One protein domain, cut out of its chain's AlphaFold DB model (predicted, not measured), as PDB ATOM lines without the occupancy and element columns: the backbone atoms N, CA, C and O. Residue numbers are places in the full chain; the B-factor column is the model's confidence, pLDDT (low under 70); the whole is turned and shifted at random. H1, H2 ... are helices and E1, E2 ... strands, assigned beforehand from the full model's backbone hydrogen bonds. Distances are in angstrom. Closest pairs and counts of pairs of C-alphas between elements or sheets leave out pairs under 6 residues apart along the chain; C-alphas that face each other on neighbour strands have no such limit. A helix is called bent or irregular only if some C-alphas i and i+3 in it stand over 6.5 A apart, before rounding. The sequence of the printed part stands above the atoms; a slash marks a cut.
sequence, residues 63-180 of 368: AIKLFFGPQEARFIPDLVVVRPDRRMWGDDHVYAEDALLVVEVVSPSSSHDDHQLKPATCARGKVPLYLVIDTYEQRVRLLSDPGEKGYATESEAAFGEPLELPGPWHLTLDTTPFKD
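Overview. This is residues 63 to 180 of the 368 residues of an uncharacterized protein of Sphaerisporangium sp. LHW63015 (UniProt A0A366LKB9). A twisted sheet of five strands has the helix H1 over one face; the short hairpin of E8 and E9 lies on the side away from H1. The small strand pair E1 and E3, with its loops, sits beyond the E2 and E4 side of the sheet at one end of the longest axis, and the short H2 lies toward the other end of that axis. The printed part has 118 residues, with E1, E2, E3, E4, H1, E5, E6, E7, E8, E9 and H2 along it; the mixed sheet runs E2, E4, E5, E6, E7. The class is mixed, helices and strands, and the whole is compact, with a radius of gyration of the C-alphas of 13.9 A and spans of 40 by 32 by 27 A.

Arrangement. Begin at E1, residues 65 to 67, the parallel neighbour of E3, residues 93 to 95; N 67 and O 94 are 2.7 A apart. Residues 88 to 89 pair antiparallel with 93 to 94 of E3. E2, residues 79 to 82, an edge strand, is antiparallel to E4, residues 99 to 105, with N 100 and O 81 at 2.8 A. E4, H1 (residues 111 to 124) and E5 (residues 129 to 134) form a strand-helix-strand unit, two parallel neighbour strands with a helix between, its crossover right-handed; N 131 and O 102 are 2.9 A apart. E5, E6 (residues 139 to 147) and E7 (residues 150 to 158) form a meander, each strand the antiparallel neighbour of the one before, in two hairpins; look at N 132 and O 141, 2.8 A, and N 142 and O 155, 2.8 A. H1 is on one face of this sheet, in two layers, helix over sheet; the closest C-alphas of H1 and E6 are those of Ala 123 and Pro 146, 4.4 A. H1 is irregular, C-alphas 115 and 118 being 7.1 A apart, with 7 of 10 O i to N i+4 pairs within hydrogen-bond range. E8, residues 163 to 165, and E9, residues 171 to 173, form a hairpin, with N 165 and O 171 at 2.8 A; the closest C-alphas of E7 and E8 are those of Ala 157 and Leu 163, 5.9 A. H2, residues 176 to 179, too short for an O i to N i+4 pair, only grazes the five-stranded sheet.

Along the chain. Find C-alpha 65, where E1 begins, at (299.707, 126.737, 290.592). E4 is 17.4 A long, H1 19.8 A, E5 16.2 A, E6 24.1 A and E7 22.8 A; E7 bends by 69 degrees at residue 153. H2 ends at C-alpha 179, (290.515, 124.621, 317.534).

Size, cuts and confidence. The C-alphas farthest apart, those of Pro 70 and Gly 160, are 40.9 A apart. The printed part has no cut, and the link from E1 to E2, 11 residues, is long. Look for low pLDDT, under 70, at residues 70 to 76, 92 and 107 to 117.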
ATOM      1  N   ALA A  63     294.212 124.981 295.654       70.38
ATOM      2  CA  ALA A  63     295.172 124.136 294.935       70.38
ATOM      3  C   ALA A  63     295.580 124.641 293.531       70.38
ATOM      4  O   ALA A  63     295.683 123.859 292.587       70.38
ATOM      5  N   ILE A  64     295.802 125.951 293.351       73.88
ATOM      6  CA  ILE A  64     296.148 126.534 292.041       73.88
ATOM      7  C   ILE A  64     297.634 126.892 291.930       73.88
ATOM      8  O   ILE A  64     298.197 127.559 292.795       73.88
ATOM      9  N   LYS A  65     298.275 126.499 290.823       77.19
ATOM     10  CA  LYS A  65     299.707 126.737 290.592       77.19
ATOM     11  C   LYS A  65     300.008 128.237 290.494       77.19
ATOM     12  O   LYS A  65     299.324 128.970 289.772       77.19
ATOM     13  N   LEU A  66     301.090 128.686 291.128       79.75
ATOM     14  CA  LEU A  66     301.679 130.000 290.868       79.75
ATOM     15  C   LEU A  66     302.883 129.905 289.930       79.75
ATOM     16  O   LEU A  66     303.703 128.990 289.992       79.75
ATOM     17  N   PHE A  67     303.005 130.916 289.078       82.56
ATOM     18  CA  PHE A  67     304.112 131.145 288.171       82.56
ATOM     19  C   PHE A  67     305.010 132.260 288.718       82.56
ATOM     20  O   PHE A  67     304.611 133.429 288.774       82.56
ATOM     21  N   PHE A  68     306.234 131.883 289.088       81.75
ATOM     22  CA  PHE A  68     307.300 132.799 289.510       81.75
ATOM     23  C   PHE A  68     308.261 133.132 288.356       81.75
ATOM     24  O   PHE A  68     308.699 134.272 288.213       81.75
ATOM     25  N   GLY A  69     308.508 132.177 287.453       75.94
ATOM     26  CA  GLY A  69     309.227 132.403 286.200       75.94
ATOM     27  C   GLY A  69     309.503 131.103 285.432       75.94
ATOM     28  O   GLY A  69     309.311 130.024 285.982       75.94
ATOM     29  N   PRO A  70     310.016 131.161 284.185       66.19
ATOM     30  CA  PRO A  70     310.249 129.971 283.350       66.19
ATOM     31  C   PRO A  70     311.319 128.985 283.858       66.19
ATOM     32  O   PRO A  70     311.575 127.983 283.196       66.19
ATOM     33  N   GLN A  71     312.001 129.305 284.962       56.47
ATOM     34  CA  GLN A  71     313.063 128.499 285.580       56.47
ATOM     35  C   GLN A  71     312.808 128.226 287.072       56.47
ATOM     36  O   GLN A  71     313.620 127.557 287.703       56.47
ATOM     37  N   GLU A  72     311.712 128.736 287.640       53.69
ATOM     38  CA  GLU A  72     311.347 128.496 289.040       53.69
ATOM     39  C   GLU A  72     310.160 127.526 289.094       53.69
ATOM     40  O   GLU A  72     309.282 127.560 288.232       53.69
ATOM     41  N   ALA A  73     310.188 126.604 290.057       46.88
ATOM     42  CA  ALA A  73     309.318 125.431 290.064       46.88
ATOM     43  C   ALA A  73     307.832 125.762 290.300       46.88
ATOM     44  O   ALA A  73     307.470 126.833 290.793       46.88
ATOM     45  N   ARG A  74     306.969 124.807 289.940       59.59
ATOM     46  CA  ARG A  74     305.507 124.926 290.012       59.59
ATOM     47  C   ARG A  74     305.033 124.816 291.460       59.59
ATOM     48  O   ARG A  74     304.765 123.731 291.959       59.59
ATOM     49  N   PHE A  75     304.953 125.953 292.131       64.31
ATOM     50  CA  PHE A  75     304.436 126.053 293.490       64.31
ATOM     51  C   PHE A  75     302.908 125.915 293.497       64.31
ATOM     52  O   PHE A  75     302.222 126.674 292.809       64.31
ATOM     53  N   ILE A  76     302.395 124.963 294.278       69.19
ATOM     54  CA  ILE A  76     300.967 124.758 294.546       69.19
ATOM     55  C   ILE A  76     300.771 124.960 296.056       69.19
ATOM     56  O   ILE A  76     301.228 124.111 296.819       69.19
ATOM     57  N   PRO A  77     300.152 126.071 296.483       74.38
ATOM     58  CA  PRO A  77     299.635 126.235 297.831       74.38
ATOM     59  C   PRO A  77     298.196 125.727 297.925       74.38
ATOM     60  O   PRO A  77     297.469 125.678 296.925       74.38
ATOM     61  N   ASP A  78     297.751 125.465 299.147       77.12
ATOM     62  CA  ASP A  78     296.403 124.966 299.417       77.12
ATOM     63  C   ASP A  78     295.311 125.958 298.994       77.12
ATOM     64  O   ASP A  78     294.271 125.556 298.467       77.12
ATOM     65  N   LEU A  79     295.548 127.267 299.158       87.12
ATOM     66  CA  LEU A  79     294.609 128.317 298.750       87.12
ATOM     67  C   LEU A  79     295.322 129.605 298.307       87.12
ATOM     68  O   LEU A  79     296.180 130.148 299.002       87.12
ATOM     69  N   VAL A  80     294.901 130.151 297.159       90.94
ATOM     70  CA  VAL A  80     295.300 131.485 296.676       90.94
ATOM     71  C   VAL A  80     294.084 132.396 296.563       90.94
ATOM     72  O   VAL A  80     293.035 132.004 296.051       90.94
ATOM     73  N   VAL A  81     294.242 133.658 296.958       95.50
ATOM     74  CA  VAL A  81     293.300 134.733 296.622       95.50
ATOM     75  C   VAL A  81     293.934 135.654 295.586       95.50
ATOM     76  O   VAL A  81     295.055 136.120 295.777       95.50
ATOM     77  N   VAL A  82     293.228 135.934 294.490       94.25
ATOM     78  CA  VAL A  82     293.762 136.648 293.316       94.25
ATOM     79  C   VAL A  82     292.875 137.812 292.879       94.25
ATOM     80  O   VAL A  82     291.662 137.837 293.116       94.25
ATOM     81  N   ARG A  83     293.477 138.775 292.174       90.69
ATOM     82  CA  ARG A  83     292.763 139.907 291.557       90.69
ATOM     83  C   ARG A  83     291.824 139.457 290.420       90.69
ATOM     84  O   ARG A  83     292.100 138.447 289.766       90.69
ATOM     85  N   PRO A  84     290.741 140.196 290.106       86.38
ATOM     86  CA  PRO A  84     289.863 139.881 288.971       86.38
ATOM     87  C   PRO A  84     290.597 139.850 287.620       86.38
ATOM     88  O   PRO A  84     290.275 139.017 286.771       86.38
ATOM     89  N   ASP A  85     291.586 140.726 287.452       88.38
ATOM     90  CA  ASP A  85     292.369 141.005 286.245       88.38
ATOM     91  C   ASP A  85     293.733 140.285 286.192       88.38
ATOM     92  O   ASP A  85     294.540 140.558 285.305       88.38
ATOM     93  N   ARG A  86     293.972 139.327 287.104       91.44
ATOM     94  CA  ARG A  86     295.179 138.479 287.155       91.44
ATOM     95  C   ARG A  86     295.629 137.934 285.789       91.44
ATOM     96  O   ARG A  86     294.818 137.409 285.014       91.44
ATOM     97  N   ARG A  87     296.936 137.988 285.537       91.25
ATOM     98  CA  ARG A  87     297.625 137.358 284.406       91.25
ATOM     99  C   ARG A  87     297.705 135.844 284.612       91.25
ATOM    100  O   ARG A  87     297.848 135.367 285.737       91.25
ATOM    101  N   MET A  88     297.690 135.108 283.505       86.19
ATOM    102  CA  MET A  88     297.813 133.648 283.468       86.19
ATOM    103  C   MET A  88     299.012 133.248 282.607       86.19
ATOM    104  O   MET A  88     299.241 133.856 281.559       86.19
ATOM    105  N   TRP A  89     299.768 132.241 283.038       81.56
ATOM    106  CA  TRP A  89     300.755 131.547 282.215       81.56
ATOM    107  C   TRP A  89     300.195 130.168 281.859       81.56
ATOM    108  O   TRP A  89     299.965 129.339 282.738       81.56
ATOM    109  N   GLY A  90     299.908 129.957 280.571       79.06
ATOM    110  CA  GLY A  90     299.013 128.875 280.158       79.06
ATOM    111  C   GLY A  90     297.603 129.055 280.738       79.06
ATOM    112  O   GLY A  90     297.201 130.171 281.078       79.06
ATOM    113  N   ASP A  91     296.881 127.944 280.872       72.81
ATOM    114  CA  ASP A  91     295.514 127.901 281.408       72.81
ATOM    115  C   ASP A  91     295.452 127.388 282.867       72.81
ATOM    116  O   ASP A  91     294.362 127.252 283.428       72.81
ATOM    117  N   ASP A  92     296.606 127.103 283.490       69.38
ATOM    118  CA  ASP A  92     296.714 126.443 284.801       69.38
ATOM    119  C   ASP A  92     297.660 127.118 285.823       69.38
ATOM    120  O   ASP A  92     297.680 126.673 286.967       69.38
ATOM    121  N   HIS A  93     298.400 128.190 285.479       79.06
ATOM    122  CA  HIS A  93     299.246 128.925 286.443       79.06
ATOM    123  C   HIS A  93     298.923 130.428 286.523       79.06
ATOM    124  O   HIS A  93     298.911 131.129 285.508       79.06
ATOM    125  N   VAL A  94     298.754 130.969 287.734       86.62
ATOM    126  CA  VAL A  94     298.587 132.419 287.980       86.62
ATOM    127  C   VAL A  94     299.945 133.096 288.158       86.62
ATOM    128  O   VAL A  94     300.807 132.546 288.831       86.62
ATOM    129  N   TYR A  95     300.153 134.311 287.649       90.06
ATOM    130  CA  TYR A  95     301.360 135.075 288.008       90.06
ATOM    131  C   TYR A  95     301.350 135.435 289.502       90.06
ATOM    132  O   TYR A  95     300.396 136.050 289.978       90.06
ATOM    133  N   ALA A  96     302.424 135.105 290.231       89.44
ATOM    134  CA  ALA A  96     302.491 135.288 291.687       89.44
ATOM    135  C   ALA A  96     302.276 136.750 292.144       89.44
ATOM    136  O   ALA A  96     301.618 136.994 293.151       89.44
ATOM    137  N   GLU A  97     302.739 137.723 291.352       90.81
ATOM    138  CA  GLU A  97     302.536 139.165 291.588       90.81
ATOM    139  C   GLU A  97     301.052 139.600 291.632       90.81
ATOM    140  O   GLU A  97     300.741 140.681 292.139       90.81
ATOM    141  N   ASP A  98     300.136 138.797 291.073       92.94
ATOM    142  CA  ASP A  98     298.699 139.096 291.008       92.94
ATOM    143  C   ASP A  98     297.888 138.399 292.122       92.94
ATOM    144  O   ASP A  98     296.665 138.581 292.213       92.94
ATOM    145  N   ALA A  99     298.565 137.638 292.989       94.31
ATOM    146  CA  ALA A  99     298.012 137.132 294.238       94.31
ATOM    147  C   ALA A  99     297.880 138.249 295.294       94.31
ATOM    148  O   ALA A  99     298.520 139.301 295.240       94.31
ATOM    149  N   LEU A 100     296.997 138.016 296.261       96.25
ATOM    150  CA  LEU A 100     296.607 138.933 297.341       96.25
ATOM    151  C   LEU A 100     296.687 138.278 298.726       96.25
ATOM    152  O   LEU A 100     296.725 138.977 299.739       96.25
ATOM    153  N   LEU A 101     296.676 136.949 298.746       96.62
ATOM    154  CA  LEU A 101     296.961 136.079 299.874       96.62
ATOM    155  C   LEU A 101     297.356 134.714 299.296       96.62
ATOM    156  O   LEU A 101     296.714 134.246 298.352       96.62
ATOM    157  N   VAL A 102     298.387 134.100 299.861       94.31
ATOM    158  CA  VAL A 102     298.697 132.670 299.720       94.31
ATOM    159  C   VAL A 102     298.522 132.027 301.089       94.31
ATOM    160  O   VAL A 102     298.820 132.668 302.098       94.31
ATOM    161  N   VAL A 103     298.016 130.797 301.126       92.50
ATOM    162  CA  VAL A 103     297.768 130.052 302.361       92.50
ATOM    163  C   VAL A 103     298.299 128.632 302.236       92.50
ATOM    164  O   VAL A 103     298.040 127.976 301.228       92.50
ATOM    165  N   GLU A 104     298.973 128.177 303.287       85.06
ATOM    166  CA  GLU A 104     299.286 126.770 303.544       85.06
ATOM    167  C   GLU A 104     298.642 126.355 304.878       85.06
ATOM    168  O   GLU A 104     298.640 127.132 305.842       85.06
ATOM    169  N   VAL A 105     298.135 125.127 304.958       80.25
ATOM    170  CA  VAL A 105     297.680 124.484 306.194       80.25
ATOM    171  C   VAL A 105     298.607 123.308 306.483       80.25
ATOM    172  O   VAL A 105     298.567 122.280 305.805       80.25
ATOM    173  N   VAL A 106     299.460 123.482 307.494       72.88
ATOM    174  CA  VAL A 106     300.644 122.644 307.712       72.88
ATOM    175  C   VAL A 106     300.269 121.178 307.863       72.88
ATOM    176  O   VAL A 106     299.447 120.807 308.697       72.88
ATOM    177  N   SER A 107     300.948 120.337 307.088       56.22
ATOM    178  CA  SER A 107     300.941 118.885 307.236       56.22
ATOM    179  C   SER A 107     302.273 118.401 307.840       56.22
ATOM    180  O   SER A 107     303.293 119.099 307.727       56.22
ATOM    181  N   PRO A 108     302.346 117.176 308.406       47.06
ATOM    182  CA  PRO A 108     303.610 116.592 308.885       47.06
ATOM    183  C   PRO A 108     304.656 116.486 307.764       47.06
ATOM    184  O   PRO A 108     305.859 116.470 308.010       47.06
ATOM    185  N   SER A 109     304.151 116.409 306.534       43.62
ATOM    186  CA  SER A 109     304.839 116.283 305.255       43.62
ATOM    187  C   SER A 109     305.274 117.609 304.615       43.62
ATOM    188  O   SER A 109     305.922 117.572 303.574       43.62
ATOM    189  N   SER A 110     304.917 118.771 305.173       49.09
ATOM    190  CA  SER A 110     305.167 120.073 304.521       49.09
ATOM    191  C   SER A 110     305.744 121.159 305.439       49.09
ATOM    192  O   SER A 110     306.337 122.113 304.941       49.09
ATOM    193  N   SER A 111     305.684 120.980 306.765       48.12
ATOM    194  CA  SER A 111     306.121 121.952 307.787       48.12
ATOM    195  C   SER A 111     307.442 122.693 307.495       48.12
ATOM    196  O   SER A 111     307.488 123.918 307.607       48.12
ATOM    197  N   HIS A 112     308.519 122.012 307.075       46.50
ATOM    198  CA  HIS A 112     309.789 122.703 306.779       46.50
ATOM    199  C   HIS A 112     309.676 123.674 305.593       46.50
ATOM    200  O   HIS A 112     310.177 124.801 305.659       46.50
ATOM    201  N   ASP A 113     308.995 123.255 304.530       55.31
ATOM    202  CA  ASP A 113     308.853 124.044 303.313       55.31
ATOM    203  C   ASP A 113     307.835 125.170 303.501       55.31
ATOM    204  O   ASP A 113     308.125 126.307 303.126       55.31
ATOM    205  N   ASP A 114     306.702 124.893 304.155       53.75
ATOM    206  CA  ASP A 114     305.641 125.868 304.446       53.75
ATOM    207  C   ASP A 114     306.144 127.015 305.331       53.75
ATOM    208  O   ASP A 114     305.789 128.173 305.102       53.75
ATOM    209  N   HIS A 115     306.998 126.709 306.317       57.69
ATOM    210  CA  HIS A 115     307.551 127.702 307.242       57.69
ATOM    211  C   HIS A 115     308.803 128.426 306.718       57.69
ATOM    212  O   HIS A 115     309.130 129.487 307.265       57.69
ATOM    213  N   GLN A 116     309.515 127.896 305.707       60.50
ATOM    214  CA  GLN A 116     310.827 128.426 305.272       60.50
ATOM    215  C   GLN A 116     310.999 128.581 303.747       60.50
ATOM    216  O   GLN A 116     311.242 129.695 303.272       60.50
ATOM    217  N   LEU A 117     310.876 127.503 302.961       65.19
ATOM    218  CA  LEU A 117     311.211 127.498 301.526       65.19
ATOM    219  C   LEU A 117     310.154 128.197 300.650       65.19
ATOM    220  O   LEU A 117     310.476 129.044 299.803       65.19
ATOM    221  N   LYS A 118     308.882 127.863 300.871       72.50
ATOM    222  CA  LYS A 118     307.721 128.410 300.161       72.50
ATOM    223  C   LYS A 118     307.511 129.914 300.446       72.50
ATOM    224  O   LYS A 118     307.383 130.667 299.468       72.50
ATOM    225  N   PRO A 119     307.611 130.430 301.698       80.69
ATOM    226  CA  PRO A 119     307.554 131.868 301.976       80.69
ATOM    227  C   PRO A 119     308.618 132.681 301.236       80.69
ATOM    228  O   PRO A 119     308.314 133.729 300.667       80.69
ATOM    229  N   ALA A 120     309.864 132.194 301.203       81.56
ATOM    230  CA  ALA A 120     310.969 132.879 300.532       81.56
ATOM    231  C   ALA A 120     310.758 132.979 299.009       81.56
ATOM    232  O   ALA A 120     311.236 133.915 298.369       81.56
ATOM    233  N   THR A 121     310.018 132.044 298.413       81.81
ATOM    234  CA  THR A 121     309.633 132.105 296.997       81.81
ATOM    235  C   THR A 121     308.458 133.059 296.783       81.81
ATOM    236  O   THR A 121     308.553 133.951 295.939       81.81
ATOM    237  N   CYS A 122     307.422 132.993 297.624       87.69
ATOM    238  CA  CYS A 122     306.290 133.924 297.579       87.69
ATOM    239  C   CYS A 122     306.711 135.397 297.743       87.69
ATOM    240  O   CYS A 122     306.268 136.250 296.969       87.69
ATOM    241  N   ALA A 123     307.644 135.690 298.654       90.00
ATOM    242  CA  ALA A 123     308.194 137.033 298.833       90.00
ATOM    243  C   ALA A 123     308.960 137.539 297.595       90.00
ATOM    244  O   ALA A 123     308.792 138.690 297.192       90.00
ATOM    245  N   ARG A 124     309.745 136.678 296.928       87.19
ATOM    246  CA  ARG A 124     310.430 137.022 295.664       87.19
ATOM    247  C   ARG A 124     309.438 137.284 294.525       87.19
ATOM    248  O   ARG A 124     309.647 138.208 293.741       87.19
ATOM    249  N   GLY A 125     308.322 136.553 294.491       88.00
ATOM    250  CA  GLY A 125     307.179 136.829 293.611       88.00
ATOM    251  C   GLY A 125     306.295 138.008 294.033       88.00
ATOM    252  O   GLY A 125     305.312 138.281 293.349       88.00
ATOM    253  N   LYS A 126     306.639 138.725 295.115       92.56
ATOM    254  CA  LYS A 126     305.920 139.901 295.645       92.56
ATOM    255  C   LYS A 126     304.471 139.617 296.061       92.56
ATOM    256  O   LYS A 126     303.652 140.537 296.077       92.56
ATOM    257  N   VAL A 127     304.160 138.369 296.419       93.62
ATOM    258  CA  VAL A 127     302.894 138.026 297.078       93.62
ATOM    259  C   VAL A 127     302.801 138.884 298.353       93.62
ATOM    260  O   VAL A 127     303.750 138.882 299.132       93.62
ATOM    261  N   PRO A 128     301.730 139.670 298.574       95.12
ATOM    262  CA  PRO A 128     301.729 140.682 299.633       95.12
ATOM    263  C   PRO A 128     301.550 140.091 301.034       95.12
ATOM    264  O   PRO A 128     302.063 140.667 301.990       95.12
ATOM    265  N   LEU A 129     300.831 138.968 301.141       96.69
ATOM    266  CA  LEU A 129     300.553 138.240 302.377       96.69
ATOM    267  C   LEU A 129     300.668 136.734 302.151       96.69
ATOM    268  O   LEU A 129     300.157 136.211 301.157       96.69
ATOM    269  N   TYR A 130     301.268 136.045 303.113       95.62
ATOM    270  CA  TYR A 130     301.378 134.592 303.146       95.62
ATOM    271  C   TYR A 130     301.014 134.106 304.548       95.62
ATOM    272  O   TYR A 130     301.637 134.521 305.523       95.62
ATOM    273  N   LEU A 131     299.975 133.283 304.651       96.19
ATOM    274  CA  LEU A 131     299.422 132.784 305.906       96.19
ATOM    275  C   LEU A 131     299.728 131.292 306.046       96.19
ATOM    276  O   LEU A 131     299.416 130.509 305.158       96.19
ATOM    277  N   VAL A 132     300.290 130.907 307.183       92.06
ATOM    278  CA  VAL A 132     300.435 129.510 307.591       92.06
ATOM    279  C   VAL A 132     299.442 129.246 308.716       92.06
ATOM    280  O   VAL A 132     299.419 129.990 309.700       92.06
ATOM    281  N   ILE A 133     298.625 128.203 308.576       90.00
ATOM    282  CA  ILE A 133     297.783 127.672 309.653       90.00
ATOM    283  C   ILE A 133     298.425 126.369 310.123       90.00
ATOM    284  O   ILE A 133     298.406 125.378 309.398       90.00
ATOM    285  N   ASP A 134     299.017 126.369 311.314       85.56
ATOM    286  CA  ASP A 134     299.670 125.191 311.878       85.56
ATOM    287  C   ASP A 134     298.740 124.511 312.892       85.56
ATOM    288  O   ASP A 134     298.564 124.975 314.021       85.56
ATOM    289  N   THR A 135     298.105 123.416 312.465       77.44
ATOM    290  CA  THR A 135     297.177 122.610 313.280       77.44
ATOM    291  C   THR A 135     297.892 121.728 314.310       77.44
ATOM    292  O   THR A 135     297.251 121.232 315.236       77.44
ATOM    293  N   TYR A 136     299.215 121.565 314.199       72.50
ATOM    294  CA  TYR A 136     300.044 120.791 315.127       72.50
ATOM    295  C   TYR A 136     300.560 121.675 316.266       72.50
ATOM    296  O   TYR A 136     300.557 121.268 317.427       72.50
ATOM    297  N   GLU A 137     300.956 122.907 315.947       79.75
ATOM    298  CA  GLU A 137     301.383 123.922 316.918       79.75
ATOM    299  C   GLU A 137     300.227 124.821 317.414       79.75
ATOM    300  O   GLU A 137     300.451 125.701 318.245       79.75
ATOM    301  N   GLN A 138     299.000 124.600 316.920       85.56
ATOM    302  CA  GLN A 138     297.769 125.356 317.215       85.56
ATOM    303  C   GLN A 138     297.939 126.883 317.111       85.56
ATOM    304  O   GLN A 138     297.485 127.652 317.969       85.56
ATOM    305  N   ARG A 139     298.610 127.334 316.046       90.31
ATOM    306  CA  ARG A 139     298.892 128.754 315.797       90.31
ATOM    307  C   ARG A 139     298.755 129.131 314.329       90.31
ATOM    308  O   ARG A 139     298.954 128.319 313.429       90.31
ATOM    309  N   VAL A 140     298.447 130.398 314.092       94.38
ATOM    310  CA  VAL A 140     298.510 131.019 312.767       94.38
ATOM    311  C   VAL A 140     299.704 131.964 312.689       94.38
ATOM    312  O   VAL A 140     299.997 132.680 313.647       94.38
ATOM    313  N   ARG A 141     300.377 131.983 311.538       95.19
ATOM    314  CA  ARG A 141     301.564 132.802 311.266       95.19
ATOM    315  C   ARG A 141     301.388 133.534 309.939       95.19
ATOM    316  O   ARG A 141     301.352 132.914 308.880       95.19
ATOM    317  N   LEU A 142     301.264 134.855 309.998       97.12
ATOM    318  CA  LEU A 142     301.157 135.738 308.841       97.12
ATOM    319  C   LEU A 142     302.503 136.397 308.546       97.12
ATOM    320  O   LEU A 142     303.107 137.040 309.406       97.12
ATOM    321  N   LEU A 143     302.924 136.290 307.293       96.44
ATOM    322  CA  LEU A 143     304.112 136.921 306.742       96.44
ATOM    323  C   LEU A 143     303.696 138.005 305.742       96.44
ATOM    324  O   LEU A 143     302.773 137.820 304.945       96.44
ATOM    325  N   SER A 144     304.351 139.161 305.825       96.12
ATOM    326  CA  SER A 144     303.965 140.400 305.141       96.12
ATOM    327  C   SER A 144     305.183 141.290 304.847       96.12
ATOM    328  O   SER A 144     306.299 141.005 305.283       96.12
ATOM    329  N   ASP A 145     304.991 142.343 304.048       94.38
ATOM    330  CA  ASP A 145     306.066 143.194 303.511       94.38
ATOM    331  C   ASP A 145     307.133 142.389 302.722       94.38
ATOM    332  O   ASP A 145     308.271 142.234 303.174       94.38
ATOM    333  N   PRO A 146     306.783 141.825 301.545       94.62
ATOM    334  CA  PRO A 146     307.686 140.992 300.746       94.62
ATOM    335  C   PRO A 146     308.899 141.759 300.194       94.62
ATOM    336  O   PRO A 146     308.767 142.851 299.635       94.62
ATOM    337  N   GLY A 147     310.080 141.140 300.253       89.31
ATOM    338  CA  GLY A 147     311.305 141.638 299.629       89.31
ATOM    339  C   GLY A 147     312.252 140.527 299.156       89.31
ATOM    340  O   GLY A 147     311.997 139.336 299.325       89.31
ATOM    341  N   GLU A 148     313.395 140.918 298.581       84.81
ATOM    342  CA  GLU A 148     314.379 140.000 297.965       84.81
ATOM    343  C   GLU A 148     314.941 138.920 298.910       84.81
ATOM    344  O   GLU A 148     315.506 137.932 298.448       84.81
ATOM    345  N   LYS A 149     314.817 139.114 300.230       84.88
ATOM    346  CA  LYS A 149     315.342 138.217 301.274       84.88
ATOM    347  C   LYS A 149     314.259 137.412 302.002       84.88
ATOM    348  O   LYS A 149     314.578 136.761 302.991       84.88
ATOM    349  N   GLY A 150     313.009 137.479 301.548       89.25
ATOM    350  CA  GLY A 150     311.844 137.015 302.300       89.25
ATOM    351  C   GLY A 150     310.944 138.174 302.735       89.25
ATOM    352  O   GLY A 150     311.126 139.317 302.311       89.25
ATOM    353  N   TYR A 151     309.965 137.859 303.574       93.88
ATOM    354  CA  TYR A 151     309.080 138.831 304.213       93.88
ATOM    355  C   TYR A 151     309.814 139.618 305.307       93.88
ATOM    356  O   TYR A 151     310.661 139.063 306.007       93.88
ATOM    357  N   ALA A 152     309.514 140.911 305.438       94.44
ATOM    358  CA  ALA A 152     310.133 141.786 306.435       94.44
ATOM    359  C   ALA A 152     309.331 141.883 307.745       94.44
ATOM    360  O   ALA A 152     309.914 142.208 308.782       94.44
ATOM    361  N   THR A 153     308.028 141.584 307.700       95.56
ATOM    362  CA  THR A 153     307.107 141.666 308.840       95.56
ATOM    363  C   THR A 153     306.420 140.322 309.072       95.56
ATOM    364  O   THR A 153     305.880 139.712 308.149       95.56
ATOM    365  N   GLU A 154     306.415 139.877 310.325       95.62
ATOM    366  CA  GLU A 154     305.831 138.614 310.778       95.62
ATOM    367  C   GLU A 154     304.868 138.885 311.941       95.62
ATOM    368  O   GLU A 154     305.081 139.802 312.741       95.62
ATOM    369  N   SER A 155     303.768 138.141 312.016       95.94
ATOM    370  CA  SER A 155     302.777 138.242 313.091       95.94
ATOM    371  C   SER A 155     302.148 136.882 313.344       95.94
ATOM    372  O   SER A 155     301.746 136.201 312.405       95.94
ATOM    373  N   GLU A 156     302.045 136.495 314.611       95.94
ATOM    374  CA  GLU A 156     301.481 135.213 315.026       95.94
ATOM    375  C   GLU A 156     300.351 135.411 316.036       95.94
ATOM    376  O   GLU A 156     300.338 136.396 316.777       95.94
ATOM    377  N   ALA A 157     299.432 134.450 316.074       95.69
ATOM    378  CA  ALA A 157     298.393 134.333 317.090       95.69
ATOM    379  C   ALA A 157     298.164 132.848 317.405       95.69
ATOM    380  O   ALA A 157     298.183 132.011 316.496       95.69
ATOM    381  N   ALA A 158     297.934 132.507 318.676       94.44
ATOM    382  CA  ALA A 158     297.449 131.171 319.014       94.44
ATOM    383  C   ALA A 158     296.009 130.996 318.503       94.44
ATOM    384  O   ALA A 158     295.280 131.975 318.322       94.44
ATOM    385  N   PHE A 159     295.551 129.760 318.291       93.25
ATOM    386  CA  PHE A 159     294.143 129.538 317.962       93.25
ATOM    387  C   PHE A 159     293.237 130.113 319.072       93.25
ATOM    388  O   PHE A 159     293.476 129.949 320.274       93.25
ATOM    389  N   GLY A 160     292.160 130.788 318.673       92.69
ATOM    390  CA  GLY A 160     291.287 131.592 319.535       92.69
ATOM    391  C   GLY A 160     291.806 132.988 319.902       92.69
ATOM    392  O   GLY A 160     291.136 133.679 320.667       92.69
ATOM    393  N   GLU A 161     292.959 133.417 319.384       95.69
ATOM    394  CA  GLU A 161     293.411 134.812 319.426       95.69
ATOM    395  C   GLU A 161     293.269 135.457 318.030       95.69
ATOM    396  O   GLU A 161     293.640 134.841 317.028       95.69
ATOM    397  N   PRO A 162     292.719 136.679 317.913       96.50
ATOM    398  CA  PRO A 162     292.476 137.309 316.616       96.50
ATOM    399  C   PRO A 162     293.777 137.716 315.909       96.50
ATOM    400  O   PRO A 162     294.659 138.313 316.528       96.50
ATOM    401  N   LEU A 163     293.861 137.476 314.595       97.50
ATOM    402  CA  LEU A 163     295.000 137.874 313.755       97.50
ATOM    403  C   LEU A 163     294.583 138.933 312.724       97.50
ATOM    404  O   LEU A 163     293.648 138.732 311.957       97.50
ATOM    405  N   GLU A 164     295.287 140.060 312.657       97.44
ATOM    406  CA  GLU A 164     294.986 141.126 311.691       97.44
ATOM    407  C   GLU A 164     295.572 140.836 310.300       97.44
ATOM    408  O   GLU A 164     296.791 140.795 310.134       97.44
ATOM    409  N   LEU A 165     294.719 140.724 309.274       96.06
ATOM    410  CA  LEU A 165     295.131 140.779 307.868       96.06
ATOM    411  C   LEU A 165     295.158 142.254 307.406       96.06
ATOM    412  O   LEU A 165     294.092 142.870 307.244       96.06
ATOM    413  N   PRO A 166     296.344 142.854 307.167       94.19
ATOM    414  CA  PRO A 166     296.478 144.278 306.868       94.19
ATOM    415  C   PRO A 166     296.010 144.614 305.439       94.19
ATOM    416  O   PRO A 166     295.441 143.788 304.724       94.19
ATOM    417  N   GLY A 167     296.212 145.859 304.996       86.62
ATOM    418  CA  GLY A 167     295.855 146.272 303.634       86.62
ATOM    419  C   GLY A 167     296.505 145.364 302.572       86.62
ATOM    420  O   GLY A 167     297.699 145.095 302.675       86.62
ATOM    421  N   PRO A 168     295.762 144.885 301.554       88.88
ATOM    422  CA  PRO A 168     294.454 145.373 301.107       88.88
ATOM    423  C   PRO A 168     293.236 144.720 301.785       88.88
ATOM    424  O   PRO A 168     292.103 145.045 301.414       88.88
ATOM    425  N   TRP A 169     293.421 143.792 302.728       93.50
ATOM    426  CA  TRP A 169     292.336 143.053 303.379       93.50
ATOM    427  C   TRP A 169     291.563 143.921 304.366       93.50
ATOM    428  O   TRP A 169     290.392 144.205 304.101       93.50
ATOM    429  N   HIS A 170     292.228 144.394 305.423       92.56
ATOM    430  CA  HIS A 170     291.591 145.053 306.571       92.56
ATOM    431  C   HIS A 170     290.526 144.145 307.209       92.56
ATOM    432  O   HIS A 170     289.353 144.508 307.300       92.56
ATOM    433  N   LEU A 171     290.947 142.930 307.570       95.19
ATOM    434  CA  LEU A 171     290.107 141.877 308.136       95.19
ATOM    435  C   LEU A 171     290.800 141.283 309.365       95.19
ATOM    436  O   LEU A 171     291.880 140.714 309.238       95.19
ATOM    437  N   THR A 172     290.148 141.354 310.520       96.88
ATOM    438  CA  THR A 172     290.496 140.526 311.678       96.88
ATOM    439  C   THR A 172     290.053 139.089 311.397       96.88
ATOM    440  O   THR A 172     288.861 138.839 311.220       96.88
ATOM    441  N   LEU A 173     291.000 138.156 311.334       96.44
ATOM    442  CA  LEU A 173     290.756 136.720 311.254       96.44
ATOM    443  C   LEU A 173     290.437 136.192 312.659       96.44
ATOM    444  O   LEU A 173     291.264 136.312 313.567       96.44
ATOM    445  N   ASP A 174     289.261 135.596 312.834       95.81
ATOM    446  CA  ASP A 174     288.939 134.794 314.009       95.81
ATOM    447  C   ASP A 174     289.566 133.406 313.852       95.81
ATOM    448  O   ASP A 174     289.249 132.645 312.938       95.81
ATOM    449  N   THR A 175     290.485 133.079 314.751       95.12
ATOM    450  CA  THR A 175     291.204 131.802 314.761       95.12
ATOM    451  C   THR A 175     290.550 130.782 315.697       95.12
ATOM    452  O   THR A 175     291.065 129.677 315.857       95.12
ATOM    453  N   THR A 176     289.432 131.132 316.347       92.88
ATOM    454  CA  THR A 176     288.697 130.240 317.258       92.88
ATOM    455  C   THR A 176     288.237 128.949 316.575       92.88
ATOM    456  O   THR A 176     288.497 127.895 317.158       92.88
ATOM    457  N   PRO A 177     287.654 128.967 315.355       89.44
ATOM    458  CA  PRO A 177     287.192 127.742 314.698       89.44
ATOM    459  C   PRO A 177     288.306 126.728 314.404       89.44
ATOM    460  O   PRO A 177     288.037 125.535 314.335       89.44
ATOM    461  N   PHE A 178     289.568 127.168 314.285       88.06
ATOM    462  CA  PHE A 178     290.697 126.265 314.027       88.06
ATOM    463  C   PHE A 178     291.005 125.315 315.200       88.06
ATOM    464  O   PHE A 178     291.721 124.335 315.016       88.06
ATOM    465  N   LYS A 179     290.446 125.560 316.397       83.31
ATOM    466  CA  LYS A 179     290.515 124.621 317.534       83.31
ATOM    467  C   LYS A 179     289.715 123.349 317.303       83.31
ATOM    468  O   LYS A 179     290.102 122.289 317.785       83.31
ATOM    469  N   ASP A 180     288.599 123.476 316.597       74.75
ATOM    470  CA  ASP A 180     287.625 122.400 316.438       74.75
ATOM    471  C   ASP A 180     287.979 121.485 315.250       74.75
ATOM    472  O   ASP A 180     287.454 120.381 315.151       74.75
TER     473      ASP A 180